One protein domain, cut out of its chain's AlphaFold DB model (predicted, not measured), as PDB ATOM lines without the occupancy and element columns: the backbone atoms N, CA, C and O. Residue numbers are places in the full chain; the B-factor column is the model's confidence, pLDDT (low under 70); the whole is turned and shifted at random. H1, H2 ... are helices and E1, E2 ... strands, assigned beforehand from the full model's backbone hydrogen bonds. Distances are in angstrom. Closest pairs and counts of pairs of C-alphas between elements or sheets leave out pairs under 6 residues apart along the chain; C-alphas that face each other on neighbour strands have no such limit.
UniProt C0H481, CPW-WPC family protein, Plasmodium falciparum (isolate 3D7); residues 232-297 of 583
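Overview. This is residues 232 to 297 of the 583 residues of the protein "CPW-WPC family protein" of Plasmodium falciparum (isolate 3D7) (UniProt C0H481). A small body made largely of loops is built about a short two-stranded hairpin, E1 and E2, after which the chain folds back into helix H2; the other helix, H1, sticks out from this body with residues 232 to 240 as an arm. A long loop, residues 243 to 264, leads from H1 into the body, and its residues 257 to 258 pair briefly with E1. The printed part has 66 residues with two named helices and two named strands, in the order H1, E1, E2, H2, and the sheet, E1 - E2, is antiparallel. The class is mixed, helices and strands, with 28 residues in named elements, under half of those printed. The whole is compact, with a radius of gyration of the C-alphas of 12.4 A, and spans 38 by 26 by 20 A.

Along the chain. H1 is residues 232 to 242, 15.1 A from first to last C-alpha, and begins with C-alpha 232 at (35.158, -5.677, -41.128). E1 is residues 265 to 267, with C-alpha 265 at (17.003, 13.920, -22.535). E2 is residues 279 to 281. H2 is residues 286 to 296, also 15.1 A long, and ends with C-alpha 296 at (24.174, 14.867, -36.393).

Arrangement. E1 and E2 are a hairpin of antiparallel neighbour strands, with 152 degrees between their N-to-C directions. The C-alphas of Tyr 265 and Ile 281 face each other at 4.6 A, and those of Met 267 and Lys 279 at 4.8 A. N 266 and O 280 are within hydrogen-bond range at 2.7 A, and so are N 280 and O 266 at 2.9 A. Residues 257 to 258 pair antiparallel with residues 266 to 267 of E1. H2 is apart from E1. H1 is apart from E2 and from H2. In H1 and H2 every O i to N i+4 pair is within hydrogen-bond range.

Size, cuts and confidence. The two C-alphas farthest apart are those of Glu 232 and Asn 262, at 38.2 A. Without residues 232 to 240, which stand free and belong to H1, the body has 57 residues and spans 33 by 23 by 16 A. The printed part has no cut. The links from H1 to E1, 22 residues, and from E1 to E2, 11 residues, are long, and that from E2 to H2, 4 residues, is tight. The mean pLDDT of the printed part is 85.9, and one printed residue, Asn 262, is under 70.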
ATOM      1  N   GLU A 232      36.164  -4.905 -40.396       80.06
ATOM      2  CA  GLU A 232      35.158  -5.677 -41.128       80.06
ATOM      3  C   GLU A 232      33.813  -5.639 -40.393       80.06
ATOM      4  O   GLU A 232      32.796  -5.271 -40.968       80.06
ATOM      5  N   VAL A 233      33.831  -5.885 -39.083       77.89
ATOM      6  CA  VAL A 233      32.627  -5.918 -38.243       77.89
ATOM      7  C   VAL A 233      31.977  -4.551 -38.112       77.89
ATOM      8  O   VAL A 233      30.752  -4.440 -38.173       77.89
ATOM      9  N   LEU A 234      32.790  -3.505 -37.952       84.73
ATOM     10  CA  LEU A 234      32.306  -2.127 -37.914       84.73
ATOM     11  C   LEU A 234      31.623  -1.737 -39.227       84.73
ATOM     12  O   LEU A 234      30.517  -1.202 -39.202       84.73
ATOM     13  N   ASN A 235      32.257  -2.040 -40.360       84.32
ATOM     14  CA  ASN A 235      31.718  -1.738 -41.681       84.32
ATOM     15  C   ASN A 235      30.426  -2.507 -41.962       84.32
ATOM     16  O   ASN A 235      29.471  -1.916 -42.461       84.32
ATOM     17  N   ASP A 236      30.372  -3.787 -41.600       78.81
ATOM     18  CA  ASP A 236      29.169  -4.603 -41.762       78.81
ATOM     19  C   ASP A 236      28.015  -4.067 -40.911       78.81
ATOM     20  O   ASP A 236      26.898  -3.922 -41.406       78.81
ATOM     21  N   SER A 237      28.295  -3.702 -39.656       79.30
ATOM     22  CA  SER A 237      27.289  -3.117 -38.759       79.30
ATOM     23  C   SER A 237      26.773  -1.784 -39.291       79.30
ATOM     24  O   SER A 237      25.569  -1.530 -39.296       79.30
ATOM     25  N   LEU A 238      27.677  -0.943 -39.801       84.67
ATOM     26  CA  LEU A 238      27.303   0.316 -40.428       84.67
ATOM     27  C   LEU A 238      26.478   0.106 -41.700       84.67
ATOM     28  O   LEU A 238      25.525   0.845 -41.930       84.67
ATOM     29  N   SER A 239      26.836  -0.876 -42.527       79.09
ATOM     30  CA  SER A 239      26.105  -1.197 -43.752       79.09
ATOM     31  C   SER A 239      24.684  -1.672 -43.452       79.09
ATOM     32  O   SER A 239      23.744  -1.199 -44.088       79.09
ATOM     33  N   GLU A 240      24.508  -2.560 -42.470       73.12
ATOM     34  CA  GLU A 240      23.187  -3.073 -42.086       73.12
ATOM     35  C   GLU A 240      22.277  -1.938 -41.598       73.12
ATOM     36  O   GLU A 240      21.149  -1.783 -42.067       73.12
ATOM     37  N   ILE A 241      22.799  -1.067 -40.729       81.74
ATOM     38  CA  ILE A 241      22.044   0.070 -40.191       81.74
ATOM     39  C   ILE A 241      21.766   1.129 -41.264       81.74
ATOM     40  O   ILE A 241      20.686   1.721 -41.294       81.74
ATOM     41  N   LYS A 242      22.696   1.362 -42.197       81.07
ATOM     42  CA  LYS A 242      22.461   2.280 -43.319       81.07
ATOM     43  C   LYS A 242      21.311   1.818 -44.212       81.07
ATOM     44  O   LYS A 242      20.572   2.683 -44.686       81.07
ATOM     45  N   ASN A 243      21.121   0.510 -44.374       73.76
ATOM     46  CA  ASN A 243      20.145  -0.081 -45.293       73.76
ATOM     47  C   ASN A 243      18.841  -0.538 -44.608       73.76
ATOM     48  O   ASN A 243      17.977  -1.134 -45.244       73.76
ATOM     49  N   CYS A 244      18.665  -0.278 -43.311       74.65
ATOM     50  CA  CYS A 244      17.465  -0.704 -42.595       74.65
ATOM     51  C   CYS A 244      16.326   0.333 -42.641       74.65
ATOM     52  O   CYS A 244      16.550   1.526 -42.813       74.65
ATOM     53  N   VAL A 245      15.074  -0.075 -42.433       76.07
ATOM     54  CA  VAL A 245      13.988   0.894 -42.182       76.07
ATOM     55  C   VAL A 245      14.149   1.422 -40.759       76.07
ATOM     56  O   VAL A 245      14.388   0.633 -39.853       76.07
ATOM     57  N   ARG A 246      14.062   2.736 -40.531       81.67
ATOM     58  CA  ARG A 246      14.288   3.336 -39.202       81.67
ATOM     59  C   ARG A 246      13.012   3.315 -38.360       81.67
ATOM     60  O   ARG A 246      11.973   3.808 -38.785       81.67
ATOM     61  N   ASN A 247      13.127   2.856 -37.118       80.88
ATOM     62  CA  ASN A 247      12.109   3.000 -36.086       80.88
ATOM     63  C   ASN A 247      12.219   4.385 -35.423       80.88
ATOM     64  O   ASN A 247      12.805   4.559 -34.353       80.88
ATOM     65  N   TYR A 248      11.591   5.387 -36.036       82.42
ATOM     66  CA  TYR A 248      11.502   6.735 -35.459       82.42
ATOM     67  C   TYR A 248      10.548   6.837 -34.255       82.42
ATOM     68  O   TYR A 248      10.379   7.928 -33.700       82.42
ATOM     69  N   ARG A 249       9.907   5.738 -33.825       77.62
ATOM     70  CA  ARG A 249       9.081   5.715 -32.605       77.62
ATOM     71  C   ARG A 249       9.935   5.652 -31.344       77.62
ATOM     72  O   ARG A 249       9.463   6.078 -30.291       77.62
ATOM     73  N   GLU A 250      11.181   5.188 -31.452       82.39
ATOM     74  CA  GLU A 250      12.115   5.187 -30.330       82.39
ATOM     75  C   GLU A 250      12.324   6.594 -29.773       82.39
ATOM     76  O   GLU A 250      12.248   7.592 -30.492       82.39
ATOM     77  N   LYS A 251      12.567   6.696 -28.464       86.20
ATOM     78  CA  LYS A 251      12.755   7.997 -27.795       86.20
ATOM     79  C   LYS A 251      14.141   8.584 -28.027       86.20
ATOM     80  O   LYS A 251      14.276   9.802 -28.052       86.20
ATOM     81  N   CYS A 252      15.145   7.724 -28.179       90.73
ATOM     82  CA  CYS A 252      16.531   8.122 -28.358       90.73
ATOM     83  C   CYS A 252      17.154   7.498 -29.603       90.73
ATOM     84  O   CYS A 252      16.751   6.398 -29.991       90.73
ATOM     85  N   PRO A 253      18.153   8.176 -30.199       91.78
ATOM     86  CA  PRO A 253      19.007   7.563 -31.199       91.78
ATOM     87  C   PRO A 253      19.635   6.260 -30.707       91.78
ATOM     88  O   PRO A 253      19.732   5.998 -29.505       91.78
ATOM     89  N   LEU A 254      20.117   5.468 -31.657       87.11
ATOM     90  CA  LEU A 254      20.782   4.199 -31.410       87.11
ATOM     91  C   LEU A 254      21.918   4.359 -30.389       87.11
ATOM     92  O   LEU A 254      22.784   5.210 -30.570       87.11
ATOM     93  N   ASN A 255      21.918   3.540 -29.332       86.02
ATOM     94  CA  ASN A 255      22.879   3.565 -28.214       86.02
ATOM     95  C   ASN A 255      22.908   4.834 -27.342       86.02
ATOM     96  O   ASN A 255      23.730   4.947 -26.425       86.02
ATOM     97  N   TRP A 256      21.999   5.781 -27.552       89.93
ATOM     98  CA  TRP A 256      21.869   6.925 -26.657       89.93
ATOM     99  C   TRP A 256      20.993   6.547 -25.469       89.93
ATOM    100  O   TRP A 256      19.960   5.892 -25.611       89.93
ATOM    101  N   LYS A 257      21.392   6.972 -24.269       85.61
ATOM    102  CA  LYS A 257      20.706   6.579 -23.033       85.61
ATOM    103  C   LYS A 257      19.755   7.667 -22.575       85.61
ATOM    104  O   LYS A 257      20.141   8.827 -22.480       85.61
ATOM    105  N   ILE A 258      18.528   7.293 -22.225       85.45
ATOM    106  CA  ILE A 258      17.606   8.215 -21.557       85.45
ATOM    107  C   ILE A 258      18.221   8.614 -20.208       85.45
ATOM    108  O   ILE A 258      18.631   7.756 -19.425       85.45
ATOM    109  N   ASN A 259      18.280   9.915 -19.932       83.99
ATOM    110  CA  ASN A 259      18.729  10.426 -18.645       83.99
ATOM    111  C   ASN A 259      17.801   9.919 -17.523       83.99
ATOM    112  O   ASN A 259      16.576  10.054 -17.617       83.99
ATOM    113  N   LYS A 260      18.394   9.357 -16.462       74.79
ATOM    114  CA  LYS A 260      17.687   8.743 -15.331       74.79
ATOM    115  C   LYS A 260      16.821   9.745 -14.562       74.79
ATOM    116  O   LYS A 260      15.739   9.360 -14.131       74.79
ATOM    117  N   ASP A 261      17.259  10.999 -14.455       73.59
ATOM    118  CA  ASP A 261      16.648  11.971 -13.536       73.59
ATOM    119  C   ASP A 261      15.299  12.501 -14.047       73.59
ATOM    120  O   ASP A 261      14.287  12.394 -13.361       73.59
ATOM    121  N   ASN A 262      15.251  12.999 -15.290       69.83
ATOM    122  CA  ASN A 262      14.049  13.650 -15.838       69.83
ATOM    123  C   ASN A 262      13.426  12.911 -17.031       69.83
ATOM    124  O   ASN A 262      12.377  13.328 -17.516       69.83
ATOM    125  N   LYS A 263      14.084  11.871 -17.575       77.83
ATOM    126  CA  LYS A 263      13.694  11.150 -18.812       77.83
ATOM    127  C   LYS A 263      13.405  12.040 -20.037       77.83
ATOM    128  O   LYS A 263      12.858  11.575 -21.038       77.83
ATOM    129  N   LEU A 264      13.787  13.314 -19.961       85.58
ATOM    130  CA  LEU A 264      13.542  14.338 -20.974       85.58
ATOM    131  C   LEU A 264      14.648  14.381 -22.028       85.58
ATOM    132  O   LEU A 264      14.440  14.898 -23.121       85.58
ATOM    133  N   TYR A 265      15.821  13.841 -21.694       91.11
ATOM    134  CA  TYR A 265      17.003  13.920 -22.535       91.11
ATOM    135  C   TYR A 265      17.565  12.543 -22.864       91.11
ATOM    136  O   TYR A 265      17.597  11.658 -22.011       91.11
ATOM    137  N   CYS A 266      18.059  12.407 -24.085       92.89
ATOM    138  CA  CYS A 266      18.944  11.354 -24.542       92.89
ATOM    139  C   CYS A 266      20.387  11.829 -24.394       92.89
ATOM    140  O   CYS A 266      20.747  12.878 -24.922       92.89
ATOM    141  N   MET A 267      21.202  11.055 -23.693       91.63
ATOM    142  CA  MET A 267      22.621  11.302 -23.475       91.63
ATOM    143  C   MET A 267      23.444  10.505 -24.482       91.63
ATOM    144  O   MET A 267      23.274   9.288 -24.605       91.63
ATOM    145  N   ALA A 268      24.344  11.198 -25.177       91.54
ATOM    146  CA  ALA A 268      25.235  10.597 -26.153       91.54
ATOM    147  C   ALA A 268      26.282   9.690 -25.483       91.54
ATOM    148  O   ALA A 268      26.783  10.014 -24.398       91.54
ATOM    149  N   PRO A 269      26.686   8.599 -26.149       88.16
ATOM    150  CA  PRO A 269      27.790   7.756 -25.702       88.16
ATOM    151  C   PRO A 269      29.132   8.503 -25.765       88.16
ATOM    152  O   PRO A 269      29.285   9.503 -26.470       88.16
ATOM    153  N   GLU A 270      30.138   8.049 -25.012       87.37
ATOM    154  CA  GLU A 270      31.493   8.645 -24.994       87.37
ATOM    155  C   GLU A 270      32.138   8.711 -26.385       87.37
ATOM    156  O   GLU A 270      32.883   9.641 -26.675       87.37
ATOM    157  N   SER A 271      31.809   7.761 -27.258       88.15
ATOM    158  CA  SER A 271      32.321   7.671 -28.627       88.15
ATOM    159  C   SER A 271      31.802   8.744 -29.574       88.15
ATOM    160  O   SER A 271      32.417   8.958 -30.614       88.15
ATOM    161  N   TYR A 272      30.690   9.405 -29.250       93.42
ATOM    162  CA  TYR A 272      30.071  10.359 -30.157       93.42
ATOM    163  C   TYR A 272      30.957  11.603 -30.361       93.42
ATOM    164  O   TYR A 272      31.222  12.353 -29.415       93.42
ATOM    165  N   LYS A 273      31.379  11.810 -31.615       90.41
ATOM    166  CA  LYS A 273      32.238  12.900 -32.117       90.41
ATOM    167  C   LYS A 273      31.548  13.731 -33.217       90.41
ATOM    168  O   LYS A 273      32.216  14.393 -34.006       90.41
ATOM    169  N   GLY A 274      30.217  13.669 -33.299       90.02
ATOM    170  CA  GLY A 274      29.432  14.375 -34.314       90.02
ATOM    171  C   GLY A 274      29.264  15.881 -34.047       90.02
ATOM    172  O   GLY A 274      29.662  16.384 -32.996       90.02
ATOM    173  N   PRO A 275      28.636  16.616 -34.985       93.25
ATOM    174  CA  PRO A 275      28.542  18.079 -34.948       93.25
ATOM    175  C   PRO A 275      27.498  18.627 -33.960       93.25
ATOM    176  O   PRO A 275      27.456  19.829 -33.712       93.25
ATOM    177  N   CYS A 276      26.614  17.777 -33.433       94.70
ATOM    178  CA  CYS A 276      25.558  18.176 -32.496       94.70
ATOM    179  C   CYS A 276      25.966  17.999 -31.028       94.70
ATOM    180  O   CYS A 276      26.955  17.342 -30.721       94.70
ATOM    181  N   GLU A 277      25.169  18.547 -30.107       93.33
ATOM    182  CA  GLU A 277      25.386  18.387 -28.668       93.33
ATOM    183  C   GLU A 277      25.278  16.927 -28.208       93.33
ATOM    184  O   GLU A 277      24.549  16.112 -28.772       93.33
ATOM    185  N   ARG A 278      25.946  16.612 -27.092       93.30
ATOM    186  CA  ARG A 278      25.912  15.288 -26.443       93.30
ATOM    187  C   ARG A 278      24.611  15.013 -25.670       93.30
ATOM    188  O   ARG A 278      24.530  14.035 -24.927       93.30
ATOM    189  N   LYS A 279      23.613  15.887 -25.812       92.81
ATOM    190  CA  LYS A 279      22.278  15.781 -25.222       92.81
ATOM    191  C   LYS A 279      21.235  16.127 -26.284       92.81
ATOM    192  O   LYS A 279      21.396  17.100 -27.012       92.81
ATOM    193  N   LEU A 280      20.165  15.347 -26.358       91.59
ATOM    194  CA  LEU A 280      19.025  15.585 -27.251       91.59
ATOM    195  C   LEU A 280      17.723  15.475 -26.464       91.59
ATOM    196  O   LEU A 280      17.665  14.726 -25.498       91.59
ATOM    197  N   ILE A 281      16.684  16.205 -26.852       89.89
ATOM    198  CA  ILE A 281      15.356  16.103 -26.226       89.89
ATOM    199  C   ILE A 281      14.671  14.813 -26.714       89.89
ATOM    200  O   ILE A 281      14.788  14.461 -27.883       89.89
ATOM    201  N   THR A 282      13.961  14.097 -25.838       85.76
ATOM    202  CA  THR A 282      13.291  12.821 -26.172       85.76
ATOM    203  C   THR A 282      11.999  12.999 -26.977       85.76
ATOM    204  O   THR A 282      11.633  12.132 -27.770       85.76
ATOM    205  N   ASN A 283      11.304  14.123 -26.790       83.73
ATOM    206  CA  ASN A 283      10.001  14.420 -27.393       83.73
ATOM    207  C   ASN A 283      10.133  15.177 -28.725       83.73
ATOM    208  O   ASN A 283       9.577  16.261 -28.878       83.73
ATOM    209  N   LEU A 284      10.895  14.619 -29.662       86.65
ATOM    210  CA  LEU A 284      11.021  15.150 -31.022       86.65
ATOM    211  C   LEU A 284       9.951  14.554 -31.941       86.65
ATOM    212  O   LEU A 284       9.602  13.376 -31.801       86.65
ATOM    213  N   ASP A 285       9.473  15.339 -32.905       86.25
ATOM    214  CA  ASP A 285       8.610  14.821 -33.965       86.25
ATOM    215  C   ASP A 285       9.400  13.950 -34.966       86.25
ATOM    216  O   ASP A 285      10.629  13.995 -35.042       86.25
ATOM    217  N   ILE A 286       8.708  13.110 -35.744       84.90
ATOM    218  CA  ILE A 286       9.366  12.180 -36.682       84.90
ATOM    219  C   ILE A 286      10.189  12.927 -37.751       84.90
ATOM    220  O   ILE A 286      11.281  12.488 -38.109       84.90
ATOM    221  N   SER A 287       9.711  14.071 -38.246       84.96
ATOM    222  CA  SER A 287      10.418  14.886 -39.241       84.96
ATOM    223  C   SER A 287      11.688  15.520 -38.654       84.96
ATOM    224  O   SER A 287      12.731  15.551 -39.310       84.96
ATOM    225  N   GLU A 288      11.642  15.976 -37.404       90.50
ATOM    226  CA  GLU A 288      12.798  16.459 -36.651       90.50
ATOM    227  C   GLU A 288      13.817  15.346 -36.437       90.50
ATOM    228  O   GLU A 288      15.007  15.567 -36.663       90.50
ATOM    229  N   LYS A 289      13.369  14.135 -36.084       90.62
ATOM    230  CA  LYS A 289      14.249  12.968 -35.936       90.62
ATOM    231  C   LYS A 289      14.990  12.637 -37.228       90.62
ATOM    232  O   LYS A 289      16.199  12.419 -37.169       90.62
ATOM    233  N   ILE A 290      14.313  12.676 -38.379       88.25
ATOM    234  CA  ILE A 290      14.928  12.477 -39.706       88.25
ATOM    235  C   ILE A 290      15.964  13.571 -40.009       88.25
ATOM    236  O   ILE A 290      17.044  13.294 -40.537       88.25
ATOM    237  N   LYS A 291      15.664  14.834 -39.678       92.34
ATOM    238  CA  LYS A 291      16.607  15.951 -39.867       92.34
ATOM    239  C   LYS A 291      17.829  15.815 -38.959       92.34
ATOM    240  O   LYS A 291      18.946  16.051 -39.411       92.34
ATOM    241  N   ILE A 292      17.620  15.429 -37.702       93.52
ATOM    242  CA  ILE A 292      18.672  15.214 -36.705       93.52
ATOM    243  C   ILE A 292      19.556  14.026 -37.089       93.52
ATOM    244  O   ILE A 292      20.771  14.153 -36.994       93.52
ATOM    245  N   GLU A 293      18.984  12.930 -37.597       92.29
ATOM    246  CA  GLU A 293      19.729  11.770 -38.115       92.29
ATOM    247  C   GLU A 293      20.801  12.204 -39.122       92.29
ATOM    248  O   GLU A 293      21.992  11.948 -38.939       92.29
ATOM    249  N   LYS A 294      20.388  12.979 -40.133       91.71
ATOM    250  CA  LYS A 294      21.287  13.491 -41.176       91.71
ATOM    251  C   LYS A 294      22.255  14.551 -40.656       91.71
ATOM    252  O   LYS A 294      23.434  14.512 -40.987       91.71
ATOM    253  N   LYS A 295      21.763  15.508 -39.862       94.18
ATOM    254  CA  LYS A 295      22.556  16.644 -39.368       94.18
ATOM    255  C   LYS A 295      23.640  16.209 -38.385       94.18
ATOM    256  O   LYS A 295      24.719  16.784 -38.391       94.18
ATOM    257  N   CYS A 296      23.329  15.253 -37.517       95.43
ATOM    258  CA  CYS A 296      24.174  14.867 -36.393       95.43
ATOM    259  C   CYS A 296      24.975  13.586 -36.647       95.43
ATOM    260  O   CYS A 296      25.695  13.159 -35.751       95.43
ATOM    261  N   TYR A 297      24.854  12.988 -37.839       92.02
ATOM    262  CA  TYR A 297      25.506  11.726 -38.208       92.02
ATOM    263  C   TYR A 297      25.248  10.621 -37.176       92.02
ATOM    264  O   TYR A 297      26.164   9.994 -36.652       92.02
TER     265      TYR A 297